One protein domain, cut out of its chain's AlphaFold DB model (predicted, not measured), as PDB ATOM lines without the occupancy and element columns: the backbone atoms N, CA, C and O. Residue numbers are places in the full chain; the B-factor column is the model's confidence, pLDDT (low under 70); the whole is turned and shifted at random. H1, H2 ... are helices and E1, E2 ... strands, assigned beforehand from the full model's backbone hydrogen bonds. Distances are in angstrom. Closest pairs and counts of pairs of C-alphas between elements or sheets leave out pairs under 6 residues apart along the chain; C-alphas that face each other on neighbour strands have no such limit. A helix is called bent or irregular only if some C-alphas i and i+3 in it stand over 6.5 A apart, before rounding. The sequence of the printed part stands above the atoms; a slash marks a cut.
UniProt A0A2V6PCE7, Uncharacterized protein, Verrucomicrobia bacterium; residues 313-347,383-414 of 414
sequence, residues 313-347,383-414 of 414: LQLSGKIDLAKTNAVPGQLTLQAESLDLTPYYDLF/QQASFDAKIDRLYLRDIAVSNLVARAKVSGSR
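AT A GLANCE: This is residues 313 to 347 and 383 to 414 of the 414 residues of an uncharacterized protein of Verrucomicrobia bacterium (UniProt A0A2V6PCE7). A loose, bent slab: one four-stranded sheet whose strands E3 and E4 bend together, with the short helix H1 grazing it beyond the bend. The printed part has 67 residues, running E1, E2, H1, E3, E4; the sheet's order is E1, E2, E3, E4, mixed. It is mostly strand, with a radius of gyration of the C-alphas of 15.5 A and spans of 45 by 23 by 19 A.

HOW THE PARTS SIT: Start at E1, residues 313 to 320; E2, residues 329 to 335, forms an antiparallel hairpin with it, N 314 and O 334 being 2.8 A apart. H1, residues 341 to 347, only grazes the sheet; 1 of 3 O i to N i+4 pairs and 3 of 4 O i to N i+3 pairs are within hydrogen-bond range. E3, residues 385 to 396, is parallel to E2, with N 333 and O 388 at 2.8 A; E4, residues 399 to 410, forms an antiparallel hairpin with E3, with N 389 and O 406 at 2.8 A. E3 bends by 79 degrees at residue 393.

IN THESE COORDINATES: Find C-alpha 313 at (36.523, -33.123, 27.903), where E1 begins; E4 runs 29.3 A to C-alpha 410 at (55.138, -29.403, 41.528).

THE WHOLE: Residues 348 to 382 are not printed; C-alphas 347 and 383 are 36.2 A apart. Residues 323 to 328, 383 to 384 and 410 to 414 have pLDDT under 70.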
ATOM      1  N   LEU A 313      35.401 -33.497  27.053       97.69
ATOM      2  CA  LEU A 313      36.523 -33.123  27.903       97.69
ATOM      3  C   LEU A 313      36.614 -31.603  27.968       97.69
ATOM      4  O   LEU A 313      36.674 -30.928  26.942       97.69
ATOM      5  N   GLN A 314      36.635 -31.074  29.184       97.81
ATOM      6  CA  GLN A 314      36.747 -29.650  29.464       97.81
ATOM      7  C   GLN A 314      38.065 -29.360  30.169       97.81
ATOM      8  O   GLN A 314      38.460 -30.080  31.084       97.81
ATOM      9  N   LEU A 315      38.726 -28.287  29.757       97.31
ATOM     10  CA  LEU A 315      39.931 -27.761  30.377       97.31
ATOM     11  C   LEU A 315      39.771 -26.251  30.577       97.31
ATOM     12  O   LEU A 315      39.365 -25.530  29.668       97.31
ATOM     13  N   SER A 316      40.098 -25.766  31.768       97.25
ATOM     14  CA  SER A 316      40.122 -24.336  32.086       97.25
ATOM     15  C   SER A 316      41.188 -24.040  33.132       97.25
ATOM     16  O   SER A 316      41.699 -24.947  33.796       97.25
ATOM     17  N   GLY A 317      41.559 -22.768  33.269       95.00
ATOM     18  CA  GLY A 317      42.507 -22.365  34.297       95.00
ATOM     19  C   GLY A 317      43.280 -21.095  33.989       95.00
ATOM     20  O   GLY A 317      42.943 -20.333  33.083       95.00
ATOM     21  N   LYS A 318      44.319 -20.857  34.788       93.75
ATOM     22  CA  LYS A 318      45.187 -19.681  34.691       93.75
ATOM     23  C   LYS A 318      46.644 -20.089  34.809       93.75
ATOM     24  O   LYS A 318      46.973 -20.981  35.591       93.75
ATOM     25  N   ILE A 319      47.498 -19.422  34.047       88.94
ATOM     26  CA  ILE A 319      48.939 -19.659  34.008       88.94
ATOM     27  C   ILE A 319      49.629 -18.296  34.028       88.94
ATOM     28  O   ILE A 319      49.353 -17.466  33.168       88.94
ATOM     29  N   ASP A 320      50.505 -18.054  34.998       87.19
ATOM     30  CA  ASP A 320      51.326 -16.844  35.065       87.19
ATOM     31  C   ASP A 320      52.727 -17.124  34.490       87.19
ATOM     32  O   ASP A 320      53.510 -17.915  35.012       87.19
ATOM     33  N   LEU A 321      53.029 -16.486  33.363       83.38
ATOM     34  CA  LEU A 321      54.263 -16.653  32.601       83.38
ATOM     35  C   LEU A 321      55.389 -15.711  33.056       83.38
ATOM     36  O   LEU A 321      56.480 -15.770  32.488       83.38
ATOM     37  N   ALA A 322      55.174 -14.852  34.061       79.38
ATOM     38  CA  ALA A 322      56.158 -13.848  34.476       79.38
ATOM     39  C   ALA A 322      57.448 -14.474  35.036       79.38
ATOM     40  O   ALA A 322      58.488 -13.820  35.112       79.38
ATOM     41  N   LYS A 323      57.393 -15.749  35.443       65.94
ATOM     42  CA  LYS A 323      58.514 -16.491  36.021       65.94
ATOM     43  C   LYS A 323      58.849 -17.703  35.155       65.94
ATOM     44  O   LYS A 323      58.253 -18.766  35.293       65.94
ATOM     45  N   THR A 324      59.865 -17.565  34.307       56.19
ATOM     46  CA  THR A 324      60.318 -18.592  33.344       56.19
ATOM     47  C   THR A 324      60.800 -19.891  34.004       56.19
ATOM     48  O   THR A 324      60.775 -20.943  33.377       56.19
ATOM     49  N   ASN A 325      61.183 -19.833  35.284       51.31
ATOM     50  CA  ASN A 325      61.700 -20.974  36.053       51.31
ATOM     51  C   ASN A 325      60.670 -21.535  37.057       51.31
ATOM     52  O   ASN A 325      60.971 -22.460  37.810       51.31
ATOM     53  N   ALA A 326      59.476 -20.934  37.123       54.38
ATOM     54  CA  ALA A 326      58.466 -21.202  38.139       54.38
ATOM     55  C   ALA A 326      57.095 -20.714  37.659       54.38
ATOM     56  O   ALA A 326      56.586 -19.746  38.209       54.38
ATOM     57  N   VAL A 327      56.546 -21.309  36.597       58.44
ATOM     58  CA  VAL A 327      55.248 -20.905  36.031       58.44
ATOM     59  C   VAL A 327      54.137 -21.274  37.027       58.44
ATOM     60  O   VAL A 327      53.759 -22.451  37.090       58.44
ATOM     61  N   PRO A 328      53.603 -20.328  37.831       68.25
ATOM     62  CA  PRO A 328      52.517 -20.613  38.744       68.25
ATOM     63  C   PRO A 328      51.260 -20.809  37.911       68.25
ATOM     64  O   PRO A 328      50.884 -19.962  37.100       68.25
ATOM     65  N   GLY A 329      50.602 -21.942  38.095       77.94
ATOM     66  CA  GLY A 329      49.450 -22.281  37.281       77.94
ATOM     67  C   GLY A 329      48.471 -23.163  38.020       77.94
ATOM     68  O   GLY A 329      48.854 -24.009  38.833       77.94
ATOM     69  N   GLN A 330      47.199 -22.958  37.711       87.50
ATOM     70  CA  GLN A 330      46.138 -23.875  38.076       87.50
ATOM     71  C   GLN A 330      45.371 -24.222  36.815       87.50
ATOM     72  O   GLN A 330      44.751 -23.356  36.198       87.50
ATOM     73  N   LEU A 331      45.421 -25.497  36.454       91.88
ATOM     74  CA  LEU A 331      44.664 -26.064  35.351       91.88
ATOM     75  C   LEU A 331      43.748 -27.153  35.892       91.88
ATOM     76  O   LEU A 331      44.159 -27.978  36.706       91.88
ATOM     77  N   THR A 332      42.501 -27.137  35.439       95.31
ATOM     78  CA  THR A 332      41.488 -28.119  35.810       95.31
ATOM     79  C   THR A 332      40.971 -28.806  34.559       95.31
ATOM     80  O   THR A 332      40.410 -28.151  33.683       95.31
ATOM     81  N   LEU A 333      41.146 -30.124  34.492       96.44
ATOM     82  CA  LEU A 333      40.641 -30.994  33.438       96.44
ATOM     83  C   LEU A 333      39.492 -31.847  33.979       96.44
ATOM     84  O   LEU A 333      39.628 -32.496  35.016       96.44
ATOM     85  N   GLN A 334      38.362 -31.861  33.276       97.44
ATOM     86  CA  GLN A 334      37.164 -32.592  33.683       97.44
ATOM     87  C   GLN A 334      36.546 -33.348  32.510       97.44
ATOM     88  O   GLN A 334      36.401 -32.800  31.416       97.44
ATOM     89  N   ALA A 335      36.129 -34.588  32.754       97.06
ATOM     90  CA  ALA A 335      35.288 -35.349  31.839       97.06
ATOM     91  C   ALA A 335      34.365 -36.312  32.608       97.06
ATOM     92  O   ALA A 335      34.813 -37.052  33.481       97.06
ATOM     93  N   GLU A 336      33.078 -36.341  32.258       96.50
ATOM     94  CA  GLU A 336      32.114 -37.288  32.848       96.50
ATOM     95  C   GLU A 336      32.334 -38.712  32.312       96.50
ATOM     96  O   GLU A 336      32.244 -39.709  33.022       96.50
ATOM     97  N   SER A 337      32.577 -38.835  31.011       96.50
ATOM     98  CA  SER A 337      32.857 -40.124  30.389       96.50
ATOM     99  C   SER A 337      33.570 -39.928  29.062       96.50
ATOM    100  O   SER A 337      33.153 -39.101  28.247       96.50
ATOM    101  N   LEU A 338      34.627 -40.706  28.847       97.00
ATOM    102  CA  LEU A 338      35.396 -40.746  27.612       97.00
ATOM    103  C   LEU A 338      35.503 -42.188  27.129       97.00
ATOM    104  O   LEU A 338      35.948 -43.056  27.867       97.00
ATOM    105  N   ASP A 339      35.125 -42.440  25.889       95.56
ATOM    106  CA  ASP A 339      35.383 -43.666  25.154       95.56
ATOM    107  C   ASP A 339      36.198 -43.316  23.912       95.56
ATOM    108  O   ASP A 339      35.673 -42.825  22.909       95.56
ATOM    109  N   LEU A 340      37.507 -43.547  24.013       94.38
ATOM    110  CA  LEU A 340      38.479 -43.207  22.975       94.38
ATOM    111  C   LEU A 340      38.634 -44.326  21.938       94.38
ATOM    112  O   LEU A 340      39.356 -44.149  20.958       94.38
ATOM    113  N   THR A 341      37.951 -45.460  22.132       91.50
ATOM    114  CA  THR A 341      38.068 -46.660  21.291       91.50
ATOM    115  C   THR A 341      37.863 -46.366  19.803       91.50
ATOM    116  O   THR A 341      38.759 -46.706  19.028       91.50
ATOM    117  N   PRO A 342      36.779 -45.675  19.374       89.94
ATOM    118  CA  PRO A 342      36.525 -45.478  17.945       89.94
ATOM    119  C   PRO A 342      37.631 -44.685  17.238       89.94
ATOM    120  O   PRO A 342      37.923 -44.936  16.075       89.94
ATOM    121  N   TYR A 343      38.268 -43.750  17.950       90.44
ATOM    122  CA  TYR A 343      39.352 -42.920  17.422       90.44
ATOM    123  C   TYR A 343      40.693 -43.643  17.474       90.44
ATOM    124  O   TYR A 343      41.478 -43.550  16.535       90.44
ATOM    125  N   TYR A 344      40.954 -44.376  18.557       88.44
ATOM    126  CA  TYR A 344      42.166 -45.176  18.704       88.44
ATOM    127  C   TYR A 344      42.272 -46.237  17.602       88.44
ATOM    128  O   TYR A 344      43.332 -46.398  16.995       88.44
ATOM    129  N   ASP A 345      41.165 -46.912  17.291       84.19
ATOM    130  CA  ASP A 345      41.144 -47.987  16.300       84.19
ATOM    131  C   ASP A 345      41.399 -47.504  14.860       84.19
ATOM    132  O   ASP A 345      41.872 -48.298  14.048       84.19
ATOM    133  N   LEU A 346      41.208 -46.210  14.549       80.56
ATOM    134  CA  LEU A 346      41.600 -45.639  13.249       80.56
ATOM    135  C   LEU A 346      43.110 -45.735  12.983       80.56
ATOM    136  O   LEU A 346      43.523 -45.880  11.832       80.56
ATOM    137  N   PHE A 347      43.929 -45.628  14.034       74.88
ATOM    138  CA  PHE A 347      45.389 -45.509  13.926       74.88
ATOM    139  C   PHE A 347      46.142 -46.728  14.456       74.88
ATOM    140  O   PHE A 347      47.263 -46.987  14.028       74.88
ATOM    141  N   GLN A 383      58.577 -24.886  39.141       60.38
ATOM    142  CA  GLN A 383      58.322 -24.598  40.549       60.38
ATOM    143  C   GLN A 383      56.922 -23.974  40.688       60.38
ATOM    144  O   GLN A 383      56.639 -22.955  40.077       60.38
ATOM    145  N   GLN A 384      56.060 -24.582  41.510       66.94
ATOM    146  CA  GLN A 384      54.730 -24.092  41.924       66.94
ATOM    147  C   GLN A 384      53.588 -24.181  40.893       66.94
ATOM    148  O   GLN A 384      52.780 -23.267  40.779       66.94
ATOM    149  N   ALA A 385      53.437 -25.321  40.214       73.19
ATOM    150  CA  ALA A 385      52.282 -25.592  39.349       73.19
ATOM    151  C   ALA A 385      51.321 -26.615  39.972       73.19
ATOM    152  O   ALA A 385      51.755 -27.564  40.632       73.19
ATOM    153  N   SER A 386      50.020 -26.435  39.736       82.38
ATOM    154  CA  SER A 386      48.965 -27.386  40.092       82.38
ATOM    155  C   SER A 386      48.148 -27.784  38.865       82.38
ATOM    156  O   SER A 386      47.713 -26.942  38.076       82.38
ATOM    157  N   PHE A 387      47.952 -29.086  38.712       87.19
ATOM    158  CA  PHE A 387      47.097 -29.675  37.695       87.19
ATOM    159  C   PHE A 387      46.159 -30.663  38.377       87.19
ATOM    160  O   PHE A 387      46.612 -31.632  38.995       87.19
ATOM    161  N   ASP A 388      44.863 -30.399  38.265       91.38
ATOM    162  CA  ASP A 388      43.800 -31.272  38.742       91.38
ATOM    163  C   ASP A 388      43.088 -31.874  37.528       91.38
ATOM    164  O   ASP A 388      42.512 -31.154  36.713       91.38
ATOM    165  N   ALA A 389      43.103 -33.197  37.410       93.50
ATOM    166  CA  ALA A 389      42.334 -33.933  36.418       93.50
ATOM    167  C   ALA A 389      41.340 -34.867  37.101       93.50
ATOM    168  O   ALA A 389      41.697 -35.623  38.008       93.50
ATOM    169  N   LYS A 390      40.099 -34.834  36.619       96.12
ATOM    170  CA  LYS A 390      39.020 -35.721  37.041       96.12
ATOM    171  C   LYS A 390      38.317 -36.291  35.812       96.12
ATOM    172  O   LYS A 390      37.726 -35.549  35.032       96.12
ATOM    173  N   ILE A 391      38.370 -37.609  35.657       95.62
ATOM    174  CA  ILE A 391      37.659 -38.350  34.614       95.62
ATOM    175  C   ILE A 391      36.840 -39.442  35.300       95.62
ATOM    176  O   ILE A 391      37.406 -40.394  35.841       95.62
ATOM    177  N   ASP A 392      35.513 -39.313  35.298       95.69
ATOM    178  CA  ASP A 392      34.663 -40.240  36.057       95.69
ATOM    179  C   ASP A 392      34.650 -41.637  35.419       95.69
ATOM    180  O   ASP A 392      34.673 -42.641  36.133       95.69
ATOM    181  N   ARG A 393      34.671 -41.724  34.081       96.50
ATOM    182  CA  ARG A 393      34.760 -42.987  33.327       96.50
ATOM    183  C   ARG A 393      35.637 -42.835  32.084       96.50
ATOM    184  O   ARG A 393      35.431 -41.919  31.294       96.50
ATOM    185  N   LEU A 394      36.586 -43.743  31.887       96.06
ATOM    186  CA  LEU A 394      37.459 -43.793  30.716       96.06
ATOM    187  C   LEU A 394      37.458 -45.204  30.124       96.06
ATOM    188  O   LEU A 394      37.741 -46.172  30.829       96.06
ATOM    189  N   TYR A 395      37.190 -45.303  28.827       95.88
ATOM    190  CA  TYR A 395      37.167 -46.541  28.063       95.88
ATOM    191  C   TYR A 395      38.173 -46.490  26.917       95.88
ATOM    192  O   TYR A 395      38.245 -45.513  26.163       95.88
ATOM    193  N   LEU A 396      38.927 -47.576  26.776       94.44
ATOM    194  CA  LEU A 396      39.800 -47.833  25.641       94.44
ATOM    195  C   LEU A 396      39.773 -49.333  25.336       94.44
ATOM    196  O   LEU A 396      40.380 -50.128  26.049       94.44
ATOM    197  N   ARG A 397      39.058 -49.721  24.276       90.88
ATOM    198  CA  ARG A 397      38.724 -51.121  23.968       90.88
ATOM    199  C   ARG A 397      38.040 -51.790  25.168       90.88
ATOM    200  O   ARG A 397      36.984 -51.318  25.598       90.88
ATOM    201  N   ASP A 398      38.653 -52.845  25.696       90.62
ATOM    202  CA  ASP A 398      38.185 -53.610  26.856       90.62
ATOM    203  C   ASP A 398      38.663 -53.011  28.191       90.62
ATOM    204  O   ASP A 398      38.250 -53.456  29.260       90.62
ATOM    205  N   ILE A 399      39.529 -51.991  28.156       91.94
ATOM    206  CA  ILE A 399      39.994 -51.296  29.357       91.94
ATOM    207  C   ILE A 399      38.910 -50.314  29.796       91.94
ATOM    208  O   ILE A 399      38.534 -49.416  29.042       91.94
ATOM    209  N   ALA A 400      38.456 -50.459  31.040       93.12
ATOM    210  CA  ALA A 400      37.557 -49.529  31.705       93.12
ATOM    211  C   ALA A 400      38.199 -49.029  33.005       93.12
ATOM    212  O   ALA A 400      38.502 -49.811  33.904       93.12
ATOM    213  N   VAL A 401      38.384 -47.716  33.111       93.25
ATOM    214  CA  VAL A 401      38.865 -47.038  34.320       93.25
ATOM    215  C   VAL A 401      37.740 -46.160  34.851       93.25
ATOM    216  O   VAL A 401      37.112 -45.422  34.096       93.25
ATOM    217  N   SER A 402      37.469 -46.240  36.151       91.38
ATOM    218  CA  SER A 402      36.466 -45.408  36.826       91.38
ATOM    219  C   SER A 402      37.135 -44.527  37.874       91.38
ATOM    220  O   SER A 402      38.090 -44.961  38.514       91.38
ATOM    221  N   ASN A 403      36.608 -43.316  38.066       91.00
ATOM    222  CA  ASN A 403      37.077 -42.332  39.044       91.00
ATOM    223  C   ASN A 403      38.582 -42.049  38.940       91.00
ATOM    224  O   ASN A 403      39.298 -42.035  39.944       91.00
ATOM    225  N   LEU A 404      39.075 -41.820  37.720       89.44
ATOM    226  CA  LEU A 404      40.459 -41.414  37.522       89.44
ATOM    227  C   LEU A 404      40.613 -39.980  38.027       89.44
ATOM    228  O   LEU A 404      40.095 -39.029  37.441       89.44
ATOM    229  N   VAL A 405      41.345 -39.839  39.127       90.75
ATOM    230  CA  VAL A 405      41.729 -38.551  39.694       90.75
ATOM    231  C   VAL A 405      43.243 -38.470  39.675       90.75
ATOM    232  O   VAL A 405      43.924 -39.312  40.257       90.75
ATOM    233  N   ALA A 406      43.771 -37.443  39.020       87.06
ATOM    234  CA  ALA A 406      45.187 -37.128  39.057       87.06
ATOM    235  C   ALA A 406      45.353 -35.709  39.585       87.06
ATOM    236  O   ALA A 406      44.784 -34.761  39.048       87.06
ATOM    237  N   ARG A 407      46.146 -35.568  40.646       84.88
ATOM    238  CA  ARG A 407      46.582 -34.271  41.149       84.88
ATOM    239  C   ARG A 407      48.093 -34.232  41.091       84.88
ATOM    240  O   ARG A 407      48.759 -34.959  41.821       84.88
ATOM    241  N   ALA A 408      48.620 -33.367  40.240       80.12
ATOM    242  CA  ALA A 408      50.037 -33.065  40.220       80.12
ATOM    243  C   ALA A 408      50.241 -31.696  40.863       80.12
ATOM    244  O   ALA A 408      49.642 -30.705  40.445       80.12
ATOM    245  N   LYS A 409      51.089 -31.647  41.890       76.38
ATOM    246  CA  LYS A 409      51.596 -30.398  42.448       76.38
ATOM    247  C   LYS A 409      53.107 -30.442  42.364       76.38
ATOM    248  O   LYS A 409      53.732 -31.267  43.020       76.38
ATOM    249  N   VAL A 410      53.686 -29.542  41.586       66.56
ATOM    250  CA  VAL A 410      55.138 -29.403  41.528       66.56
ATOM    251  C   VAL A 410      55.514 -28.242  42.430       66.56
ATOM    252  O   VAL A 410      55.097 -27.113  42.193       66.56
ATOM    253  N   SER A 411      56.254 -28.513  43.501       63.12
ATOM    254  CA  SER A 411      56.798 -27.488  44.397       63.12
ATOM    255  C   SER A 411      58.312 -27.626  44.355       63.12
ATOM    256  O   SER A 411      58.832 -28.639  44.810       63.12
ATOM    257  N   GLY A 412      59.013 -26.656  43.770       54.12
ATOM    258  CA  GLY A 412      60.472 -26.650  43.820       54.12
ATOM    259  C   GLY A 412      60.940 -26.410  45.252       54.12
ATOM    260  O   GLY A 412      60.453 -25.482  45.905       54.12
ATOM    261  N   SER A 413      61.846 -27.250  45.747       50.00
ATOM    262  CA  SER A 413      62.663 -26.930  46.919       50.00
ATOM    263  C   SER A 413      63.703 -25.871  46.545       50.00
ATOM    264  O   SER A 413      64.148 -25.829  45.398       50.00
ATOM    265  N   ARG A 414      64.019 -25.001  47.510       42.03
ATOM    266  CA  ARG A 414      64.970 -23.888  47.378       42.03
ATOM    267  C   ARG A 414      66.360 -24.321  46.953       42.03
ATOM    268  O   ARG A 414      66.781 -25.406  47.410       42.03
TER     269      ARG A 414